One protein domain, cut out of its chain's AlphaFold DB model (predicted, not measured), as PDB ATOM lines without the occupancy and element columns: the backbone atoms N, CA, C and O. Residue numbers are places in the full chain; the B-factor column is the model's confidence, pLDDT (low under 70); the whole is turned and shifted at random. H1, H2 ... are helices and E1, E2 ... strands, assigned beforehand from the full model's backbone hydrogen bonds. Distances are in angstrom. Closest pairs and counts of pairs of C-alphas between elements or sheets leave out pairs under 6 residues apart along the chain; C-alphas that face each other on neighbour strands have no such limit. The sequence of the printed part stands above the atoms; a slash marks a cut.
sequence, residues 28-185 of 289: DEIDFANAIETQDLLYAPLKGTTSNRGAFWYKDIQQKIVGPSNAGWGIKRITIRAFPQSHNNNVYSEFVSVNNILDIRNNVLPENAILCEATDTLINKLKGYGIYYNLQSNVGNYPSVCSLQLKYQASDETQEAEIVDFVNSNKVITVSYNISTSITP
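Overview. This is residues 28 to 185 of the 289 residues of an uncharacterized protein of Pseudoalteromonas tunicata D2 (UniProt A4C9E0). A twisted four-stranded sheet, E3 E4 E7 E6, forms a wall with one face bare of named elements; helix H3 covers part of the other face, and the strand pair E5 E8 lies partly face to face with it. At the far end of the long axis, a smaller part holds the hairpin E1 E2 and helix H1, and E8 reaches out along this axis. The 158 printed residues have three named helices and eight named strands, in the order E1 E2 E3 E4 H1 E5 H2 E6 E7 H3 E8; each sheet is antiparallel and the class is mixed. The whole is loose, with a radius of gyration of the C-alphas of 18.7 A, and elongated, spanning 58 by 33 by 27 A.

Arrangement. E1, residues 41 to 45, and E2, residues 53 to 58, form a hairpin, with N 42 and O 57 2.8 A apart. E2 runs on into E3, residues 61 to 72, at 86 degrees; E3 bends by 53 degrees at residue 68. E3 forms a hairpin with E4, residues 75 to 84, with N 64 and O 81 2.8 A apart. H1 is residues 91 to 98; the closest C-alphas of E1 and H1, Leu 41 and Tyr 92, are 8.0 A apart. E5, residues 114 to 118, is followed by H2, residues 120 to 128. E6, residues 132 to 139, and E7, residues 146 to 153, form a hairpin, with N 149 and O 136 2.8 A apart. E4 and E7 are antiparallel neighbours, with N 78 and O 150 2.9 A apart; the sheet E3 E4 E7 E6 is twisted. H2 only grazes it with residues 123 to 127. H3, residues 157 to 169, is on the sheet at a height of 9.4 A, making two layers, a helix on one face of a sheet; it runs along E4 at 12 degrees on the local plane. H2 and H3 are close but not clearly touching, their closest C-alphas, Leu 122 and Val 167, 7.8 A apart. E5 and E8, residues 173 to 182, are antiparallel, with N 114 and O 176 2.8 A apart; with the sheet E3 E4 E7 E6 they make a sandwich, two sheets face to face, the parts that face each other 8.9 A centre to centre. In H1, H2 and H3 every O i to N i+4 pair is within hydrogen-bond range.

Along the chain. E1 begins at C-alpha 41 (27.959, 242.595, 3.810). E3 spans 30.6 A, E4 28.7 A, E6 23.8 A, E7 23.4 A and H3 18.2 A. E8 spans 29.7 A and ends at C-alpha 182 (28.077, 233.731, 22.285).

Size, cuts and confidence. The two C-alphas farthest apart, Asp 156 and Pro 185, are 59.9 A apart. The printed part has no cut. The link H1 to E5, 15 residues, is long. Mean pLDDT of the printed part is 90.3; residue 50 and residues 182 to 185 are under 70.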
ATOM      1  N   ASP A  28      18.925 235.350  18.222       83.69
ATOM      2  CA  ASP A  28      19.108 233.986  18.731       83.69
ATOM      3  C   ASP A  28      18.690 232.910  17.720       83.69
ATOM      4  O   ASP A  28      19.165 231.773  17.778       83.69
ATOM      5  N   GLU A  29      17.854 233.270  16.749       88.25
ATOM      6  CA  GLU A  29      17.416 232.394  15.658       88.25
ATOM      7  C   GLU A  29      18.421 232.350  14.491       88.25
ATOM      8  O   GLU A  29      18.260 231.552  13.563       88.25
ATOM      9  N   ILE A  30      19.473 233.178  14.530       90.06
ATOM     10  CA  ILE A  30      20.498 233.273  13.486       90.06
ATOM     11  C   ILE A  30      21.628 232.268  13.732       90.06
ATOM     12  O   ILE A  30      22.204 232.189  14.816       90.06
ATOM     13  N   ASP A  31      21.994 231.523  12.695       88.69
ATOM     14  CA  ASP A  31      23.125 230.605  12.688       88.69
ATOM     15  C   ASP A  31      24.402 231.313  12.218       88.69
ATOM     16  O   ASP A  31      24.830 231.219  11.065       88.69
ATOM     17  N   PHE A  32      25.022 232.047  13.142       88.44
ATOM     18  CA  PHE A  32      26.275 232.746  12.871       88.44
ATOM     19  C   PHE A  32      27.464 231.814  12.599       88.44
ATOM     20  O   PHE A  32      28.442 232.258  12.002       88.44
ATOM     21  N   ALA A  33      27.389 230.532  12.975       84.88
ATOM     22  CA  ALA A  33      28.454 229.568  12.689       84.88
ATOM     23  C   ALA A  33      28.577 229.276  11.183       84.88
ATOM     24  O   ALA A  33      29.657 228.942  10.701       84.88
ATOM     25  N   ASN A  34      27.480 229.446  10.441       86.75
ATOM     26  CA  ASN A  34      27.419 229.296   8.988       86.75
ATOM     27  C   ASN A  34      27.320 230.649   8.262       86.75
ATOM     28  O   ASN A  34      26.833 230.719   7.129       86.75
ATOM     29  N   ALA A  35      27.753 231.738   8.908       91.25
ATOM     30  CA  ALA A  35      27.742 233.055   8.293       91.25
ATOM     31  C   ALA A  35      28.768 233.163   7.153       91.25
ATOM     32  O   ALA A  35      29.872 232.624   7.215       91.25
ATOM     33  N   ILE A  36      28.397 233.901   6.109       92.69
ATOM     34  CA  ILE A  36      29.248 234.216   4.964       92.69
ATOM     35  C   ILE A  36      29.471 235.725   4.960       92.69
ATOM     36  O   ILE A  36      28.531 236.513   4.832       92.69
ATOM     37  N   GLU A  37      30.729 236.126   5.088       91.56
ATOM     38  CA  GLU A  37      31.136 237.521   5.183       91.56
ATOM     39  C   GLU A  37      31.872 237.970   3.916       91.56
ATOM     40  O   GLU A  37      32.724 237.261   3.378       91.56
ATOM     41  N   THR A  38      31.565 239.177   3.452       90.38
ATOM     42  CA  THR A  38      32.339 239.891   2.433       90.38
ATOM     43  C   THR A  38      32.839 241.221   2.990       90.38
ATOM     44  O   THR A  38      32.594 241.577   4.148       90.38
ATOM     45  N   GLN A  39      33.544 241.994   2.163       89.56
ATOM     46  CA  GLN A  39      33.939 243.353   2.522       89.56
ATOM     47  C   GLN A  39      32.728 244.263   2.804       89.56
ATOM     48  O   GLN A  39      32.821 245.125   3.678       89.56
ATOM     49  N   ASP A  40      31.599 244.048   2.123       91.50
ATOM     50  CA  ASP A  40      30.469 244.985   2.126       91.50
ATOM     51  C   ASP A  40      29.265 244.496   2.943       91.50
ATOM     52  O   ASP A  40      28.480 245.307   3.437       91.50
ATOM     53  N   LEU A  41      29.107 243.180   3.119       93.12
ATOM     54  CA  LEU A  41      27.959 242.595   3.810       93.12
ATOM     55  C   LEU A  41      28.315 241.326   4.589       93.12
ATOM     56  O   LEU A  41      29.329 240.677   4.344       93.12
ATOM     57  N   LEU A  42      27.453 240.978   5.534       94.19
ATOM     58  CA  LEU A  42      27.432 239.714   6.256       94.19
ATOM     59  C   LEU A  42      26.068 239.069   6.013       94.19
ATOM     60  O   LEU A  42      25.036 239.708   6.221       94.19
ATOM     61  N   TYR A  43      26.068 237.812   5.598       95.44
ATOM     62  CA  TYR A  43      24.883 236.970   5.538       95.44
ATOM     63  C   TYR A  43      24.985 235.875   6.594       95.44
ATOM     64  O   TYR A  43      26.046 235.277   6.733       95.44
ATOM     65  N   ALA A  44      23.891 235.567   7.288       93.94
ATOM     66  CA  ALA A  44      23.824 234.384   8.141       93.94
ATOM     67  C   ALA A  44      22.466 233.673   7.998       93.94
ATOM     68  O   ALA A  44      21.425 234.347   8.012       93.94
ATOM     69  N   PRO A  45      22.453 232.334   7.840       93.62
ATOM     70  CA  PRO A  45      21.222 231.560   7.724       93.62
ATOM     71  C   PRO A  45      20.446 231.496   9.048       93.62
ATOM     72  O   PRO A  45      20.965 231.813  10.115       93.62
ATOM     73  N   LEU A  46      19.183 231.078   8.982       89.69
ATOM     74  CA  LEU A  46      18.374 230.752  10.157       89.69
ATOM     75  C   LEU A  46      18.703 229.343  10.664       89.69
ATOM     76  O   LEU A  46      18.771 228.394   9.871       89.69
ATOM     77  N   LYS A  47      18.812 229.188  11.987       84.25
ATOM     78  CA  LYS A  47      18.999 227.885  12.641       84.25
ATOM     79  C   LYS A  47      17.873 226.919  12.266       84.25
ATOM     80  O   LYS A  47      16.708 227.297  12.176       84.25
ATOM     81  N   GLY A  48      18.221 225.647  12.068       76.00
ATOM     82  CA  GLY A  48      17.239 224.576  11.861       76.00
ATOM     83  C   GLY A  48      16.451 224.655  10.547       76.00
ATOM     84  O   GLY A  48      15.442 223.965  10.405       76.00
ATOM     85  N   THR A  49      16.888 225.467   9.579       72.06
ATOM     86  CA  THR A  49      16.257 225.549   8.254       72.06
ATOM     87  C   THR A  49      17.062 224.787   7.199       72.06
ATOM     88  O   THR A  49      18.287 224.774   7.217       72.06
ATOM     89  N   THR A  50      16.370 224.113   6.272       69.12
ATOM     90  CA  THR A  50      16.998 223.382   5.148       69.12
ATOM     91  C   THR A  50      17.114 224.226   3.882       69.12
ATOM     92  O   THR A  50      17.911 223.934   2.993       69.12
ATOM     93  N   SER A  51      16.311 225.282   3.783       74.81
ATOM     94  CA  SER A  51      16.488 226.338   2.795       74.81
ATOM     95  C   SER A  51      17.617 227.261   3.244       74.81
ATOM     96  O   SER A  51      17.625 227.622   4.416       74.81
ATOM     97  N   ASN A  52      18.495 227.713   2.340       85.62
ATOM     98  CA  ASN A  52      19.514 228.735   2.626       85.62
ATOM     99  C   ASN A  52      18.859 230.118   2.836       85.62
ATOM    100  O   ASN A  52      19.018 231.035   2.033       85.62
ATOM    101  N   ARG A  53      18.008 230.216   3.859       92.31
ATOM    102  CA  ARG A  53      17.183 231.366   4.206       92.31
ATOM    103  C   ARG A  53      17.811 232.065   5.396       92.31
ATOM    104  O   ARG A  53      18.094 231.408   6.391       92.31
ATOM    105  N   GLY A  54      17.986 233.379   5.316       93.12
ATOM    106  CA  GLY A  54      18.749 234.102   6.331       93.12
ATOM    107  C   GLY A  54      18.645 235.614   6.240       93.12
ATOM    108  O   GLY A  54      17.932 236.151   5.389       93.12
ATOM    109  N   ALA A  55      19.356 236.276   7.147       94.06
ATOM    110  CA  ALA A  55      19.387 237.723   7.300       94.06
ATOM    111  C   ALA A  55      20.679 238.324   6.733       94.06
ATOM    112  O   ALA A  55      21.706 237.650   6.629       94.06
ATOM    113  N   PHE A  56      20.610 239.613   6.398       95.06
ATOM    114  CA  PHE A  56      21.743 240.402   5.931       95.06
ATOM    115  C   PHE A  56      22.029 241.565   6.875       95.06
ATOM    116  O   PHE A  56      21.117 242.279   7.296       95.06
ATOM    117  N   TRP A  57      23.314 241.816   7.103       94.06
ATOM    118  CA  TRP A  57      23.824 243.050   7.681       94.06
ATOM    119  C   TRP A  57      24.792 243.699   6.703       94.06
ATOM    120  O   TRP A  57      25.608 243.023   6.081       94.06
ATOM    121  N   TYR A  58      24.718 245.019   6.577       93.12
ATOM    122  CA  TYR A  58      25.527 245.773   5.624       93.12
ATOM    123  C   TYR A  58      26.568 246.611   6.351       93.12
ATOM    124  O   TYR A  58      26.265 247.263   7.351       93.12
ATOM    125  N   LYS A  59      27.792 246.602   5.831       91.44
ATOM    126  CA  LYS A  59      28.931 247.384   6.327       91.44
ATOM    127  C   LYS A  59      29.073 248.708   5.585       91.44
ATOM    128  O   LYS A  59      29.592 249.677   6.125       91.44
ATOM    129  N   ASP A  60      28.573 248.761   4.357       92.06
ATOM    130  CA  ASP A  60      28.684 249.879   3.423       92.06
ATOM    131  C   ASP A  60      27.491 250.852   3.500       92.06
ATOM    132  O   ASP A  60      26.938 251.308   2.491       92.06
ATOM    133  N   ILE A  61      27.083 251.183   4.726       93.25
ATOM    134  CA  ILE A  61      25.979 252.110   4.978       93.25
ATOM    135  C   ILE A  61      26.342 253.516   4.488       93.25
ATOM    136  O   ILE A  61      27.413 254.047   4.775       93.25
ATOM    137  N   GLN A  62      25.412 254.138   3.765       93.12
ATOM    138  CA  GLN A  62      25.510 255.517   3.308       93.12
ATOM    139  C   GLN A  62      24.246 256.305   3.626       93.12
ATOM    140  O   GLN A  62      23.145 255.766   3.758       93.12
ATOM    141  N   GLN A  63      24.404 257.622   3.673       93.69
ATOM    142  CA  GLN A  63      23.294 258.547   3.798       93.69
ATOM    143  C   GLN A  63      22.607 258.732   2.440       93.69
ATOM    144  O   GLN A  63      23.230 259.158   1.472       93.69
ATOM    145  N   LYS A  64      21.300 258.470   2.374       93.44
ATOM    146  CA  LYS A  64      20.461 258.757   1.205       93.44
ATOM    147  C   LYS A  64      19.372 259.753   1.571       93.44
ATOM    148  O   LYS A  64      18.573 259.503   2.471       93.44
ATOM    149  N   ILE A  65      19.321 260.863   0.848       94.00
ATOM    150  CA  ILE A  65      18.418 261.979   1.139       94.00
ATOM    151  C   ILE A  65      17.232 261.935   0.178       94.00
ATOM    152  O   ILE A  65      17.385 261.693  -1.017       94.00
ATOM    153  N   VAL A  66      16.030 262.138   0.716       92.81
ATOM    154  CA  VAL A  66      14.776 262.204  -0.040       92.81
ATOM    155  C   VAL A  66      14.007 263.450   0.387       92.81
ATOM    156  O   VAL A  66      13.644 263.591   1.557       92.81
ATOM    157  N   GLY A  67      13.721 264.330  -0.570       90.69
ATOM    158  CA  GLY A  67      13.074 265.621  -0.341       90.69
ATOM    159  C   GLY A  67      13.963 266.797  -0.769       90.69
ATOM    160  O   GLY A  67      14.992 266.562  -1.402       90.69
ATOM    161  N   PRO A  68      13.576 268.041  -0.440       92.50
ATOM    162  CA  PRO A  68      12.447 268.405   0.418       92.50
ATOM    163  C   PRO A  68      11.084 268.075  -0.210       92.50
ATOM    164  O   PRO A  68      10.899 268.094  -1.422       92.50
ATOM    165  N   SER A  69      10.110 267.727   0.629       93.81
ATOM    166  CA  SER A  69       8.722 267.443   0.238       93.81
ATOM    167  C   SER A  69       7.756 268.221   1.125       93.81
ATOM    168  O   SER A  69       8.070 268.498   2.282       93.81
ATOM    169  N   ASN A  70       6.581 268.581   0.607       91.56
ATOM    170  CA  ASN A  70       5.560 269.252   1.409       91.56
ATOM    171  C   ASN A  70       4.889 268.238   2.353       91.56
ATOM    172  O   ASN A  70       4.409 267.197   1.904       91.56
ATOM    173  N   ALA A  71       4.877 268.535   3.652       89.19
ATOM    174  CA  ALA A  71       4.244 267.728   4.694       89.19
ATOM    175  C   ALA A  71       2.914 268.327   5.195       89.19
ATOM    176  O   ALA A  71       2.321 267.786   6.125       89.19
ATOM    177  N   GLY A  72       2.437 269.408   4.566       87.12
ATOM    178  CA  GLY A  72       1.210 270.118   4.932       87.12
ATOM    179  C   GLY A  72       1.471 271.353   5.797       87.12
ATOM    180  O   GLY A  72       2.503 271.462   6.451       87.12
ATOM    181  N   TRP A  73       0.534 272.309   5.773       86.75
ATOM    182  CA  TRP A  73       0.558 273.537   6.594       86.75
ATOM    183  C   TRP A  73       1.856 274.363   6.515       86.75
ATOM    184  O   TRP A  73       2.269 274.974   7.494       86.75
ATOM    185  N   GLY A  74       2.517 274.376   5.354       85.69
ATOM    186  CA  GLY A  74       3.792 275.083   5.170       85.69
ATOM    187  C   GLY A  74       5.010 274.366   5.765       85.69
ATOM    188  O   GLY A  74       6.117 274.890   5.681       85.69
ATOM    189  N   ILE A  75       4.837 273.162   6.321       92.62
ATOM    190  CA  ILE A  75       5.927 272.330   6.834       92.62
ATOM    191  C   ILE A  75       6.555 271.553   5.680       92.62
ATOM    192  O   ILE A  75       5.882 270.893   4.881       92.62
ATOM    193  N   LYS A  76       7.879 271.592   5.625       95.00
ATOM    194  CA  LYS A  76       8.715 270.835   4.703       95.00
ATOM    195  C   LYS A  76       9.302 269.632   5.419       95.00
ATOM    196  O   LYS A  76       9.502 269.642   6.632       95.00
ATOM    197  N   ARG A  77       9.562 268.570   4.665       95.69
ATOM    198  CA  ARG A  77      10.148 267.332   5.174       95.69
ATOM    199  C   ARG A  77      11.283 266.863   4.285       95.69
ATOM    200  O   ARG A  77      11.070 266.616   3.095       95.69
ATOM    201  N   ILE A  78      12.429 266.628   4.908       96.31
ATOM    202  CA  ILE A  78      13.550 265.869   4.358       96.31
ATOM    203  C   ILE A  78      13.618 264.539   5.112       96.31
ATOM    204  O   ILE A  78      13.509 264.496   6.335       96.31
ATOM    205  N   THR A  79      13.751 263.434   4.384       95.50
ATOM    206  CA  THR A  79      13.995 262.110   4.966       95.50
ATOM    207  C   THR A  79      15.417 261.692   4.648       95.50
ATOM    208  O   THR A  79      15.785 261.585   3.481       95.50
ATOM    209  N   ILE A  80      16.192 261.432   5.688       95.69
ATOM    210  CA  ILE A  80      17.581 261.003   5.616       95.69
ATOM    211  C   ILE A  80      17.597 259.521   5.979       95.69
ATOM    212  O   ILE A  80      17.136 259.142   7.051       95.69
ATOM    213  N   ARG A  81      18.052 258.653   5.080       94.94
ATOM    214  CA  ARG A  81      18.035 257.196   5.264       94.94
ATOM    215  C   ARG A  81      19.452 256.667   5.398       94.94
ATOM    216  O   ARG A  81      20.305 257.055   4.607       94.94
ATOM    217  N   ALA A  82      19.661 255.736   6.321       95.00
ATOM    218  CA  ALA A  82      20.818 254.852   6.297       95.00
ATOM    219  C   ALA A  82      20.527 253.726   5.297       95.00
ATOM    220  O   ALA A  82      19.640 252.897   5.521       95.00
ATOM    221  N   PHE A  83      21.200 253.751   4.149       93.88
ATOM    222  CA  PHE A  83      20.956 252.845   3.031       93.88
ATOM    223  C   PHE A  83      22.258 252.148   2.602       93.88
ATOM    224  O   PHE A  83      23.259 252.837   2.402       93.88
ATOM    225  N   PRO A  84      22.256 250.818   2.426       93.88
ATOM    226  CA  PRO A  84      23.436 250.066   1.998       93.88
ATOM    227  C   PRO A  84      23.751 250.275   0.512       93.88
ATOM    228  O   PRO A  84      22.873 250.122  -0.342       93.88
ATOM    229  N   GLN A  85      24.999 250.596   0.166       93.00
ATOM    230  CA  GLN A  85      25.384 250.793  -1.243       93.00
ATOM    231  C   GLN A  85      25.406 249.505  -2.061       93.00
ATOM    232  O   GLN A  85      25.193 249.553  -3.272       93.00
ATOM    233  N   SER A  86      25.558 248.357  -1.410       91.81
ATOM    234  CA  SER A  86      25.557 247.031  -2.026       91.81
ATOM    235  C   SER A  86      24.279 246.748  -2.812       91.81
ATOM    236  O   SER A  86      24.298 245.968  -3.763       91.81
ATOM    237  N   HIS A  87      23.172 247.413  -2.462       91.06
ATOM    238  CA  HIS A  87      21.913 247.352  -3.212       91.06
ATOM    239  C   HIS A  87      21.908 248.196  -4.490       91.06
ATOM    240  O   HIS A  87      21.144 247.896  -5.402       91.06
ATOM    241  N   ASN A  88      22.737 249.238  -4.583       87.12
ATOM    242  CA  ASN A  88      22.845 250.070  -5.785       87.12
ATOM    243  C   ASN A  88      23.869 249.517  -6.790       87.12
ATOM    244  O   ASN A  88      23.710 249.727  -7.989       87.12
ATOM    245  N   ASN A  89      24.901 248.814  -6.314       86.50
ATOM    246  CA  ASN A  89      26.052 248.394  -7.124       86.50
ATOM    247  C   ASN A  89      26.015 246.911  -7.537       86.50
ATOM    248  O   ASN A  89      27.055 246.335  -7.829       86.50
ATOM    249  N   ASN A  90      24.841 246.271  -7.522       88.56
ATOM    250  CA  ASN A  90      24.620 244.841  -7.802       88.56
ATOM    251  C   ASN A  90      25.331 243.825  -6.881       88.56
ATOM    252  O   ASN A  90      24.995 242.643  -6.959       88.56
ATOM    253  N   VAL A  91      26.215 244.250  -5.968       92.31
ATOM    254  CA  VAL A  91      26.922 243.382  -5.001       92.31
ATOM    255  C   VAL A  91      25.949 242.471  -4.252       92.31
ATOM    256  O   VAL A  91      26.139 241.258  -4.195       92.31
ATOM    257  N   TYR A  92      24.856 243.038  -3.733       94.31
ATOM    258  CA  TYR A  92      23.830 242.274  -3.025       94.31
ATOM    259  C   TYR A  92      23.158 241.225  -3.927       94.31
ATOM    260  O   TYR A  92      23.051 240.057  -3.554       94.31
ATOM    261  N   SER A  93      22.712 241.620  -5.124       93.75
ATOM    262  CA  SER A  93      22.011 240.712  -6.040       93.75
ATOM    263  C   SER A  93      22.906 239.586  -6.556       93.75
ATOM    264  O   SER A  93      22.446 238.451  -6.681       93.75
ATOM    265  N   GLU A  94      24.178 239.879  -6.826       94.56
ATOM    266  CA  GLU A  94      25.163 238.879  -7.238       94.56
ATOM    267  C   GLU A  94      25.441 237.898  -6.102       94.56
ATOM    268  O   GLU A  94      25.370 236.689  -6.312       94.56
ATOM    269  N   PHE A  95      25.657 238.405  -4.886       94.75
ATOM    270  CA  PHE A  95      25.887 237.574  -3.710       94.75
ATOM    271  C   PHE A  95      24.716 236.622  -3.434       94.75
ATOM    272  O   PHE A  95      24.930 235.430  -3.208       94.75
ATOM    273  N   VAL A  96      23.478 237.127  -3.499       94.94
ATOM    274  CA  VAL A  96      22.264 236.314  -3.326       94.94
ATOM    275  C   VAL A  96      22.169 235.220  -4.388       94.94
ATOM    276  O   VAL A  96      21.880 234.071  -4.055       94.94
ATOM    277  N   SER A  97      22.430 235.564  -5.650       93.75
ATOM    278  CA  SER A  97      22.364 234.627  -6.773       93.75
ATOM    279  C   SER A  97      23.422 233.525  -6.663       93.75
ATOM    280  O   SER A  97      23.094 232.341  -6.726       93.75
ATOM    281  N   VAL A  98      24.684 233.901  -6.433       93.69
ATOM    282  CA  VAL A  98      25.825 232.973  -6.354       93.69
ATOM    283  C   VAL A  98      25.669 231.979  -5.206       93.69
ATOM    284  O   VAL A  98      25.988 230.803  -5.365       93.69
ATOM    285  N   ASN A  99      25.144 232.428  -4.065       89.44
ATOM    286  CA  ASN A  99      24.985 231.592  -2.877       89.44
ATOM    287  C   ASN A  99      23.588 230.952  -2.759       89.44
ATOM    288  O   ASN A  99      23.307 230.290  -1.763       89.44
ATOM    289  N   ASN A 100      22.704 231.133  -3.752       90.06
ATOM    290  CA  ASN A 100      21.322 230.633  -3.740       90.06
ATOM    291  C   ASN A 100      20.565 230.993  -2.440       90.06
ATOM    292  O   ASN A 100      19.976 230.134  -1.781       90.06
ATOM    293  N   ILE A 101      20.646 232.263  -2.036       92.88
ATOM    294  CA  ILE A 101      20.110 232.745  -0.757       92.88
ATOM    295  C   ILE A 101      18.632 233.127  -0.882       92.88
ATOM    296  O   ILE A 101      18.219 233.821  -1.812       92.88
ATOM    297  N   LEU A 102      17.838 232.744   0.118       91.75
ATOM    298  CA  LEU A 102      16.484 233.244   0.337       91.75
ATOM    299  C   LEU A 102      16.502 234.310   1.437       91.75
ATOM    300  O   LEU A 102      16.391 234.019   2.624       91.75
ATOM    301  N   ASP A 103      16.636 235.567   1.042       92.00
ATOM    302  CA  ASP A 103      16.650 236.679   1.988       92.00
ATOM    303  C   ASP A 103      15.298 236.847   2.710       92.00
ATOM    304  O   ASP A 103      14.241 236.936   2.072       92.00
ATOM    305  N   ILE A 104      15.329 236.929   4.045       91.19
ATOM    306  CA  ILE A 104      14.145 237.197   4.874       91.19
ATOM    307  C   ILE A 104      13.642 238.643   4.769       91.19
ATOM    308  O   ILE A 104      12.518 238.910   5.194       91.19
ATOM    309  N   ARG A 105      14.444 239.560   4.208       90.56
ATOM    310  CA  ARG A 105      14.122 240.983   4.006       90.56
ATOM    311  C   ARG A 105      13.694 241.691   5.290       90.56
ATOM    312  O   ARG A 105      12.749 242.480   5.290       90.56
ATOM    313  N   ASN A 106      14.386 241.394   6.385       89.06
ATOM    314  CA  ASN A 106      14.126 241.967   7.698       89.06
ATOM    315  C   ASN A 106      15.426 242.475   8.330       89.06
ATOM    316  O   ASN A 106      16.457 241.810   8.241       89.06
ATOM    317  N   ASN A 107      15.363 243.630   8.989       89.56
ATOM    318  CA  ASN A 107      16.488 244.174   9.743       89.56
ATOM    319  C   ASN A 107      16.507 243.524  11.134       89.56
ATOM    320  O   ASN A 107      15.800 243.973  12.034       89.56
ATOM    321  N   VAL A 108      17.298 242.464  11.304       91.06
ATOM    322  CA  VAL A 108      17.490 241.804  12.605       91.06
ATOM    323  C   VAL A 108      18.620 242.525  13.339       91.06
ATOM    324  O   VAL A 108      19.788 242.372  12.996       91.06
ATOM    325  N   LEU A 109      18.283 243.374  14.306       89.81
ATOM    326  CA  LEU A 109      19.228 244.254  15.000       89.81
ATOM    327  C   LEU A 109      19.195 243.983  16.509       89.81
ATOM    328  O   LEU A 109      18.157 243.558  17.018       89.81
ATOM    329  N   PRO A 110      20.299 244.227  17.234       88.62
ATOM    330  CA  PRO A 110      20.317 244.075  18.680       88.62
ATOM    331  C   PRO A 110      19.474 245.176  19.334       88.62
ATOM    332  O   PRO A 110      19.354 246.281  18.800       88.62
ATOM    333  N   GLU A 111      18.914 244.900  20.511       85.69
ATOM    334  CA  GLU A 111      18.020 245.837  21.212       85.69
ATOM    335  C   GLU A 111      18.693 247.169  21.573       85.69
ATOM    336  O   GLU A 111      18.037 248.203  21.660       85.69
ATOM    337  N   ASN A 112      20.014 247.156  21.755       85.31
ATOM    338  CA  ASN A 112      20.820 248.327  22.083       85.31
ATOM    339  C   ASN A 112      21.368 249.070  20.848       85.31
ATOM    340  O   ASN A 112      22.276 249.890  20.991       85.31
ATOM    341  N   ALA A 113      20.868 248.781  19.642       90.44
ATOM    342  CA  ALA A 113      21.285 249.482  18.433       90.44
ATOM    343  C   ALA A 113      20.916 250.977  18.484       90.44
ATOM    344  O   ALA A 113      19.772 251.351  18.735       90.44
ATOM    345  N   ILE A 114      21.878 251.835  18.150       92.19
ATOM    346  CA  ILE A 114      21.671 253.265  17.913       92.19
ATOM    347  C   ILE A 114      21.258 253.436  16.453       92.19
ATOM    348  O   ILE A 114      22.039 253.145  15.545       92.19
ATOM    349  N   LEU A 115      20.029 253.898  16.206       92.81
ATOM    350  CA  LEU A 115      19.432 253.915  14.868       92.81
ATOM    351  C   LEU A 115      19.020 255.319  14.419       92.81
ATOM    352  O   LEU A 115      17.976 255.839  14.807       92.81
ATOM    353  N   CYS A 116      19.802 255.882  13.495       93.25
ATOM    354  CA  CYS A 116      19.549 257.160  12.827       93.25
ATOM    355  C   CYS A 116      19.284 258.298  13.816       93.25
ATOM    356  O   CYS A 116      18.353 259.087  13.634       93.25
ATOM    357  N   GLU A 117      20.092 258.377  14.867       93.81
ATOM    358  CA  GLU A 117      20.104 259.540  15.745       93.81
ATOM    359  C   GLU A 117      20.711 260.733  15.006       93.81
ATOM    360  O   GLU A 117      21.611 260.576  14.181       93.81
ATOM    361  N   ALA A 118      20.185 261.929  15.253       94.75
ATOM    362  CA  ALA A 118      20.715 263.141  14.645       94.75
ATOM    363  C   ALA A 118      22.058 263.512  15.277       94.75
ATOM    364  O   ALA A 118      22.191 263.500  16.497       94.75
ATOM    365  N   THR A 119      23.031 263.910  14.457       95.50
ATOM    366  CA  THR A 119      24.322 264.371  14.982       95.50
ATOM    367  C   THR A 119      24.194 265.732  15.668       95.50
ATOM    368  O   THR A 119      23.380 266.575  15.272       95.50
ATOM    369  N   ASP A 120      25.070 266.007  16.639       94.44
ATOM    370  CA  ASP A 120      25.159 267.328  17.282       94.44
ATOM    371  C   ASP A 120      25.376 268.448  16.257       94.44
ATOM    372  O   ASP A 120      24.815 269.539  16.376       94.44
ATOM    373  N   THR A 121      26.148 268.167  15.207       93.44
ATOM    374  CA  THR A 121      26.405 269.086  14.094       93.44
ATOM    375  C   THR A 121      25.114 269.485  13.377       93.44
ATOM    376  O   THR A 121      24.906 270.675  13.127       93.44
ATOM    377  N   LEU A 122      24.208 268.536  13.106       95.19
ATOM    378  CA  LEU A 122      22.890 268.839  12.541       95.19
ATOM    379  C   LEU A 122      22.045 269.665  13.511       95.19
ATOM    380  O   LEU A 122      21.509 270.704  13.127       95.19
ATOM    381  N   ILE A 123      21.947 269.237  14.770       95.00
ATOM    382  CA  ILE A 123      21.118 269.906  15.782       95.00
ATOM    383  C   ILE A 123      21.565 271.361  15.976       95.00
ATOM    384  O   ILE A 123      20.738 272.275  15.986       95.00
ATOM    385  N   ASN A 124      22.872 271.595  16.094       94.06
ATOM    386  CA  ASN A 124      23.435 272.930  16.272       94.06
ATOM    387  C   ASN A 124      23.213 273.810  15.038       94.06
ATOM    388  O   ASN A 124      22.855 274.979  15.186       94.06
ATOM    389  N   LYS A 125      23.345 273.250  13.829       93.12
ATOM    390  CA  LYS A 125      23.061 273.975  12.587       93.12
ATOM    391  C   LYS A 125      21.591 274.396  12.497       93.12
ATOM    392  O   LYS A 125      21.318 275.561  12.222       93.12
ATOM    393  N   LEU A 126      20.659 273.490  12.801       92.75
ATOM    394  CA  LEU A 126      19.220 273.781  12.798       92.75
ATOM    395  C   LEU A 126      18.841 274.829  13.853       92.75
ATOM    396  O   LEU A 126      18.071 275.740  13.559       92.75
ATOM    397  N   LYS A 127      19.422 274.757  15.061       91.69
ATOM    398  CA  LYS A 127      19.259 275.798  16.095       91.69
ATOM    399  C   LYS A 127      19.774 277.157  15.618       91.69
ATOM    400  O   LYS A 127      19.110 278.163  15.849       91.69
ATOM    401  N   GLY A 128      20.920 277.181  14.933       89.62
ATOM    402  CA  GLY A 128      21.515 278.400  14.380       89.62
ATOM    403  C   GLY A 128      20.631 279.112  13.353       89.62
ATOM    404  O   GLY A 128      20.718 280.329  13.227       89.62
ATOM    405  N   TYR A 129      19.741 278.385  12.673       88.00
ATOM    406  CA  TYR A 129      18.765 278.972  11.752       88.00
ATOM    407  C   TYR A 129      17.556 279.619  12.434       88.00
ATOM    408  O   TYR A 129      16.800 280.323  11.767       88.00
ATOM    409  N   GLY A 130      17.342 279.380  13.733       82.38
ATOM    410  CA  GLY A 130      16.181 279.907  14.454       82.38
ATOM    411  C   GLY A 130      14.834 279.381  13.940       82.38
ATOM    412  O   GLY A 130      13.813 280.034  14.135       82.38
ATOM    413  N   ILE A 131      14.820 278.223  13.271       84.69
ATOM    414  CA  ILE A 131      13.608 277.620  12.697       84.69
ATOM    415  C   ILE A 131      12.892 276.710  13.691       84.69
ATOM    416  O   ILE A 131      13.508 276.107  14.573       84.69
ATOM    417  N   TYR A 132      11.588 276.526  13.485       87.50
ATOM    418  CA  TYR A 132      10.867 275.416  14.099       87.50
ATOM    419  C   TYR A 132      11.192 274.124  13.345       87.50
ATOM    420  O   TYR A 132      10.971 274.039  12.133       87.50
ATOM    421  N   TYR A 133      11.708 273.119  14.056       92.62
ATOM    422  CA  TYR A 133      12.003 271.808  13.489       92.62
ATOM    423  C   TYR A 133      11.643 270.663  14.440       92.62
ATOM    424  O   TYR A 133      11.604 270.816  15.660       92.62
ATOM    425  N   ASN A 134      11.403 269.491  13.860       94.75
ATOM    426  CA  ASN A 134      11.204 268.233  14.558       94.75
ATOM    427  C   ASN A 134      12.035 267.137  13.883       94.75
ATOM    428  O   ASN A 134      12.059 267.025  12.654       94.75
ATOM    429  N   LEU A 135      12.709 266.344  14.712       95.19
ATOM    430  CA  LEU A 135      13.524 265.207  14.314       95.19
ATOM    431  C   LEU A 135      12.854 263.933  14.818       95.19
ATOM    432  O   LEU A 135      12.493 263.849  15.991       95.19
ATOM    433  N   GLN A 136      12.673 262.959  13.931       94.75
ATOM    434  CA  GLN A 136      12.063 261.677  14.271       94.75
ATOM    435  C   GLN A 136      12.836 260.528  13.628       94.75
ATOM    436  O   GLN A 136      12.829 260.382  12.401       94.75
ATOM    437  N   SER A 137      13.455 259.695  14.460       92.56
ATOM    438  CA  SER A 137      14.084 258.444  14.039       92.56
ATOM    439  C   SER A 137      13.026 257.353  13.895       92.56
ATOM    440  O   SER A 137      12.114 257.235  14.709       92.56
ATOM    441  N   ASN A 138      13.125 256.572  12.826       88.50
ATOM    442  CA  ASN A 138      12.275 255.417  12.579       88.50
ATOM    443  C   ASN A 138      13.158 254.240  12.179       88.50
ATOM    444  O   ASN A 138      14.077 254.403  11.365       88.50
ATOM    445  N   VAL A 139      12.830 253.055  12.690       83.00
ATOM    446  CA  VAL A 139      13.381 251.800  12.171       83.00
ATOM    447  C   VAL A 139      12.965 251.686  10.703       83.00
ATOM    448  O   VAL A 139      11.824 251.975  10.339       83.00
ATOM    449  N   GLY A 140      13.938 251.421   9.835       71.69
ATOM    450  CA  GLY A 140      13.766 251.527   8.393       71.69
ATOM    451  C   GLY A 140      13.030 250.327   7.812       71.69
ATOM    452  O   GLY A 140      13.005 249.249   8.401       71.69
ATOM    453  N   ASN A 141      12.473 250.507   6.614       81.06
ATOM    454  CA  ASN A 141      12.034 249.385   5.790       81.06
ATOM    455  C   ASN A 141      13.246 248.815   5.056       81.06
ATOM    456  O   ASN A 141      13.959 249.569   4.387       81.06
ATOM    457  N   TYR A 142      13.433 247.499   5.131       85.12
ATOM    458  CA  TYR A 142      14.488 246.798   4.406       85.12
ATOM    459  C   TYR A 142      14.517 247.211   2.915       85.12
ATOM    460  O   TYR A 142      13.457 247.286   2.281       85.12
ATOM    461  N   PRO A 143      15.695 247.504   2.330       90.94
ATOM    462  CA  PRO A 143      17.038 247.334   2.896       90.94
ATOM    463  C   PRO A 143      17.577 248.558   3.662       90.94
ATOM    464  O   PRO A 143      18.730 248.563   4.078       90.94
ATOM    465  N   SER A 144      16.786 249.622   3.849       92.44
ATOM    466  CA  SER A 144      17.194 250.724   4.729       92.44
ATOM    467  C   SER A 144      17.205 250.258   6.181       92.44
ATOM    468  O   SER A 144      16.182 249.793   6.678       92.44
ATOM    469  N   VAL A 145      18.324 250.467   6.877       92.19
ATOM    470  CA  VAL A 145      18.478 250.121   8.302       92.19
ATOM    471  C   VAL A 145      17.578 251.012   9.162       92.19
ATOM    472  O   VAL A 145      16.812 250.545  10.001       92.19
ATOM    473  N   CYS A 146      17.621 252.321   8.913       94.38
ATOM    474  CA  CYS A 146      16.828 253.313   9.628       94.38
ATOM    475  C   CYS A 146      16.620 254.577   8.788       94.38
ATOM    476  O   CYS A 146      17.211 254.754   7.715       94.38
ATOM    477  N   SER A 147      15.766 255.476   9.276       95.25
ATOM    478  CA  SER A 147      15.622 256.815   8.709       95.25
ATOM    479  C   SER A 147      15.391 257.880   9.775       95.25
ATOM    480  O   SER A 147      14.656 257.654  10.730       95.25
ATOM    481  N   LEU A 148      15.972 259.056   9.562       96.19
ATOM    482  CA  LEU A 148      15.696 260.281  10.298       96.19
ATOM    483  C   LEU A 148      14.809 261.186   9.438       96.19
ATOM    484  O   LEU A 148      15.158 261.535   8.309       96.19
ATOM    485  N   GLN A 149      13.657 261.585   9.963       95.88
ATOM    486  CA  GLN A 149      12.818 262.607   9.344       95.88
ATOM    487  C   GLN A 149      13.111 263.961   9.981       95.88
ATOM    488  O   GLN A 149      12.922 264.127  11.183       95.88
ATOM    489  N   LEU A 150      13.516 264.926   9.158       96.56
ATOM    490  CA  LEU A 150      13.614 266.334   9.513       96.56
ATOM    491  C   LEU A 150      12.387 267.054   8.956       96.56
ATOM    492  O   LEU A 150      12.257 267.234   7.743       96.56
ATOM    493  N   LYS A 151      11.482 267.454   9.847       95.81
ATOM    494  CA  LYS A 151      10.356 268.340   9.533       95.81
ATOM    495  C   LYS A 151      10.713 269.746   9.980       95.81
ATOM    496  O   LYS A 151      11.172 269.912  11.104       95.81
ATOM    497  N   TYR A 152      10.514 270.740   9.129       94.94
ATOM    498  CA  TYR A 152      10.869 272.122   9.433       94.94
ATOM    499  C   TYR A 152       9.952 273.105   8.718       94.94
ATOM    500  O   TYR A 152       9.319 272.767   7.717       94.94
ATOM    501  N   GLN A 153       9.896 274.330   9.226       93.19
ATOM    502  CA  GLN A 153       9.240 275.450   8.561       93.19
ATOM    503  C   GLN A 153      10.301 276.494   8.208       93.19
ATOM    504  O   GLN A 153      10.836 277.157   9.095       93.19
ATOM    505  N   ALA A 154      10.634 276.591   6.919       86.69
ATOM    506  CA  ALA A 154      11.542 277.615   6.412       86.69
ATOM    507  C   ALA A 154      10.788 278.932   6.186       86.69
ATOM    508  O   ALA A 154       9.612 278.924   5.816       86.69
ATOM    509  N   SER A 155      11.473 280.052   6.411       83.81
ATOM    510  CA  SER A 155      10.902 281.394   6.215       83.81
ATOM    511  C   SER A 155      10.953 281.846   4.752       83.81
ATOM    512  O   SER A 155      10.119 282.645   4.331       83.81
ATOM    513  N   ASP A 156      11.903 281.314   3.977       87.12
ATOM    514  CA  ASP A 156      12.094 281.582   2.551       87.12
ATOM    515  C   ASP A 156      12.813 280.413   1.839       87.12
ATOM    516  O   ASP A 156      13.212 279.422   2.459       87.12
ATOM    517  N   GLU A 157      12.947 280.520   0.512       88.38
ATOM    518  CA  GLU A 157      13.593 279.509  -0.338       88.38
ATOM    519  C   GLU A 157      15.110 279.412  -0.120       88.38
ATOM    520  O   GLU A 157      15.679 278.330  -0.269       88.38
ATOM    521  N   THR A 158      15.767 280.505   0.276       91.00
ATOM    522  CA  THR A 158      17.214 280.532   0.533       91.00
ATOM    523  C   THR A 158      17.547 279.668   1.743       91.00
ATOM    524  O   THR A 158      18.420 278.809   1.675       91.00
ATOM    525  N   GLN A 159      16.800 279.826   2.836       90.06
ATOM    526  CA  GLN A 159      16.970 279.022   4.041       90.06
ATOM    527  C   GLN A 159      16.693 277.533   3.780       90.06
ATOM    528  O   GLN A 159      17.394 276.672   4.314       90.06
ATOM    529  N   GLU A 160      15.694 277.209   2.952       91.44
ATOM    530  CA  GLU A 160      15.445 275.825   2.531       91.44
ATOM    531  C   GLU A 160      16.640 275.247   1.765       91.44
ATOM    532  O   GLU A 160      17.082 274.142   2.089       91.44
ATOM    533  N   ALA A 161      17.185 275.995   0.801       93.12
ATOM    534  CA  ALA A 161      18.355 275.580   0.036       93.12
ATOM    535  C   ALA A 161      19.568 275.334   0.947       93.12
ATOM    536  O   ALA A 161      20.200 274.286   0.852       93.12
ATOM    537  N   GLU A 162      19.830 276.220   1.911       93.62
ATOM    538  CA  GLU A 162      20.944 276.046   2.845       93.62
ATOM    539  C   GLU A 162      20.804 274.802   3.740       93.62
ATOM    540  O   GLU A 162      21.794 274.118   4.013       93.62
ATOM    541  N   ILE A 163      19.586 274.482   4.200       93.94
ATOM    542  CA  ILE A 163      19.326 273.255   4.971       93.94
ATOM    543  C   ILE A 163      19.614 272.027   4.104       93.94
ATOM    544  O   ILE A 163      20.275 271.091   4.557       93.94
ATOM    545  N   VAL A 164      19.125 272.026   2.862       93.88
ATOM    546  CA  VAL A 164      19.320 270.922   1.915       93.88
ATOM    547  C   VAL A 164      20.803 270.733   1.601       93.88
ATOM    548  O   VAL A 164      21.306 269.612   1.695       93.88
ATOM    549  N   ASP A 165      21.524 271.810   1.301       95.12
ATOM    550  CA  ASP A 165      22.958 271.776   1.005       95.12
ATOM    551  C   ASP A 165      23.770 271.278   2.199       95.12
ATOM    552  O   ASP A 165      24.684 270.460   2.042       95.12
ATOM    553  N   PHE A 166      23.404 271.703   3.409       95.88
ATOM    554  CA  PHE A 166      24.047 271.226   4.624       95.88
ATOM    555  C   PHE A 166      23.830 269.726   4.826       95.88
ATOM    556  O   PHE A 166      24.794 269.005   5.081       95.88
ATOM    557  N   VAL A 167      22.590 269.246   4.688       95.44
ATOM    558  CA  VAL A 167      22.261 267.821   4.831       95.44
ATOM    559  C   VAL A 167      22.960 266.987   3.752       95.44
ATOM    560  O   VAL A 167      23.463 265.916   4.068       95.44
ATOM    561  N   ASN A 168      23.064 267.470   2.510       93.69
ATOM    562  CA  ASN A 168      23.792 266.787   1.429       93.69
ATOM    563  C   ASN A 168      25.305 266.715   1.663       93.69
ATOM    564  O   ASN A 168      25.933 265.719   1.309       93.69
ATOM    565  N   SER A 169      25.889 267.758   2.251       94.06
ATOM    566  CA  SER A 169      27.345 267.882   2.388       94.06
ATOM    567  C   SER A 169      27.894 267.304   3.691       94.06
ATOM    568  O   SER A 169      29.107 267.185   3.845       94.06
ATOM    569  N   ASN A 170      27.026 266.973   4.650       94.56
ATOM    570  CA  ASN A 170      27.431 266.527   5.976       94.56
ATOM    571  C   ASN A 170      26.799 265.186   6.328       94.56
ATOM    572  O   ASN A 170      25.673 264.858   5.953       94.56
ATOM    573  N   LYS A 171      27.529 264.438   7.149       92.69
ATOM    574  CA  LYS A 171      27.008 263.259   7.818       92.69
ATOM    575  C   LYS A 171      26.137 263.704   8.991       92.69
ATOM    576  O   LYS A 171      26.644 264.231   9.983       92.69
ATOM    577  N   VAL A 172      24.823 263.557   8.849       95.31
ATOM    578  CA  VAL A 172      23.852 264.142   9.790       95.31
ATOM    579  C   VAL A 172      23.044 263.114  10.581       95.31
ATOM    580  O   VAL A 172      22.227 263.494  11.420       95.31
ATOM    581  N   ILE A 173      23.304 261.828  10.349       95.19
ATOM    582  CA  ILE A 173      22.777 260.713  11.137       95.19
ATOM    583  C   ILE A 173      23.913 259.848  11.680       95.19
ATOM    584  O   ILE A 173      24.978 259.783  11.067       95.19
ATOM    585  N   THR A 174      23.644 259.173  12.794       93.81
ATOM    586  CA  THR A 174      24.496 258.152  13.411       93.81
ATOM    587  C   THR A 174      23.762 256.815  13.439       93.81
ATOM    588  O   THR A 174      22.568 256.753  13.746       93.81
ATOM    589  N   VAL A 175      24.477 255.743  13.110       92.75
ATOM    590  CA  VAL A 175      24.022 254.355  13.192       92.75
ATOM    591  C   VAL A 175      25.133 253.527  13.815       92.75
ATOM    592  O   VAL A 175      26.199 253.380  13.224       92.75
ATOM    593  N   SER A 176      24.885 252.955  14.986       93.31
ATOM    594  CA  SER A 176      25.867 252.115  15.666       93.31
ATOM    595  C   SER A 176      25.214 250.861  16.215       93.31
ATOM    596  O   SER A 176      24.205 250.931  16.913       93.31
ATOM    597  N   TYR A 177      25.774 249.704  15.887       91.88
ATOM    598  CA  TYR A 177      25.366 248.437  16.480       91.88
ATOM    599  C   TYR A 177      26.498 247.418  16.412       91.88
ATOM    600  O   TYR A 177      27.347 247.456  15.517       91.88
ATOM    601  N   ASN A 178      26.476 246.483  17.361       90.94
ATOM    602  CA  ASN A 178      27.377 245.342  17.402       90.94
ATOM    603  C   ASN A 178      26.545 244.064  17.374       90.94
ATOM    604  O   ASN A 178      25.671 243.876  18.216       90.94
ATOM    605  N   ILE A 179      26.817 243.203  16.402       88.88
ATOM    606  CA  ILE A 179      26.310 241.837  16.379       88.88
ATOM    607  C   ILE A 179      27.357 240.969  17.045       88.88
ATOM    608  O   ILE A 179      28.505 240.929  16.594       88.88
ATOM    609  N   SER A 180      26.949 240.271  18.094       83.12
ATOM    610  CA  SER A 180      27.812 239.339  18.798       83.12
ATOM    611  C   SER A 180      27.137 237.981  18.883       83.12
ATOM    612  O   SER A 180      25.934 237.904  19.121       83.12
ATOM    613  N   THR A 181      27.910 236.914  18.707       74.12
ATOM    614  CA  THR A 181      27.475 235.559  19.065       74.12
ATOM    615  C   THR A 181      28.059 235.205  20.411       74.12
ATOM    616  O   THR A 181      29.127 235.703  20.778       74.12
ATOM    617  N   SER A 182      27.397 234.321  21.148       66.38
ATOM    618  CA  SER A 182      28.077 233.731  22.285       66.38
ATOM    619  C   SER A 182      29.113 232.706  21.843       66.38
ATOM    620  O   SER A 182      28.881 231.921  20.924       66.38
ATOM    621  N   ILE A 183      30.257 232.741  22.521       63.50
ATOM    622  CA  ILE A 183      31.376 231.811  22.336       63.50
ATOM    623  C   ILE A 183      31.138 230.525  23.139       63.50
ATOM    624  O   ILE A 183      31.639 229.464  22.777       63.50
ATOM    625  N   THR A 184      30.346 230.602  24.211       63.31
ATOM    626  CA  THR A 184      30.023 229.447  25.051       63.31
ATOM    627  C   THR A 184      28.539 229.142  24.905       63.31
ATOM    628  O   THR A 184      27.740 229.973  25.325       63.31
ATOM    629  N   PRO A 185      28.132 227.997  24.329       63.75
ATOM    630  CA  PRO A 185      26.717 227.670  24.185       63.75
ATOM    631  C   PRO A 185      26.010 227.666  25.548       63.75
ATOM    632  O   PRO A 185      26.628 227.378  26.576       63.75
TER     633      PRO A 185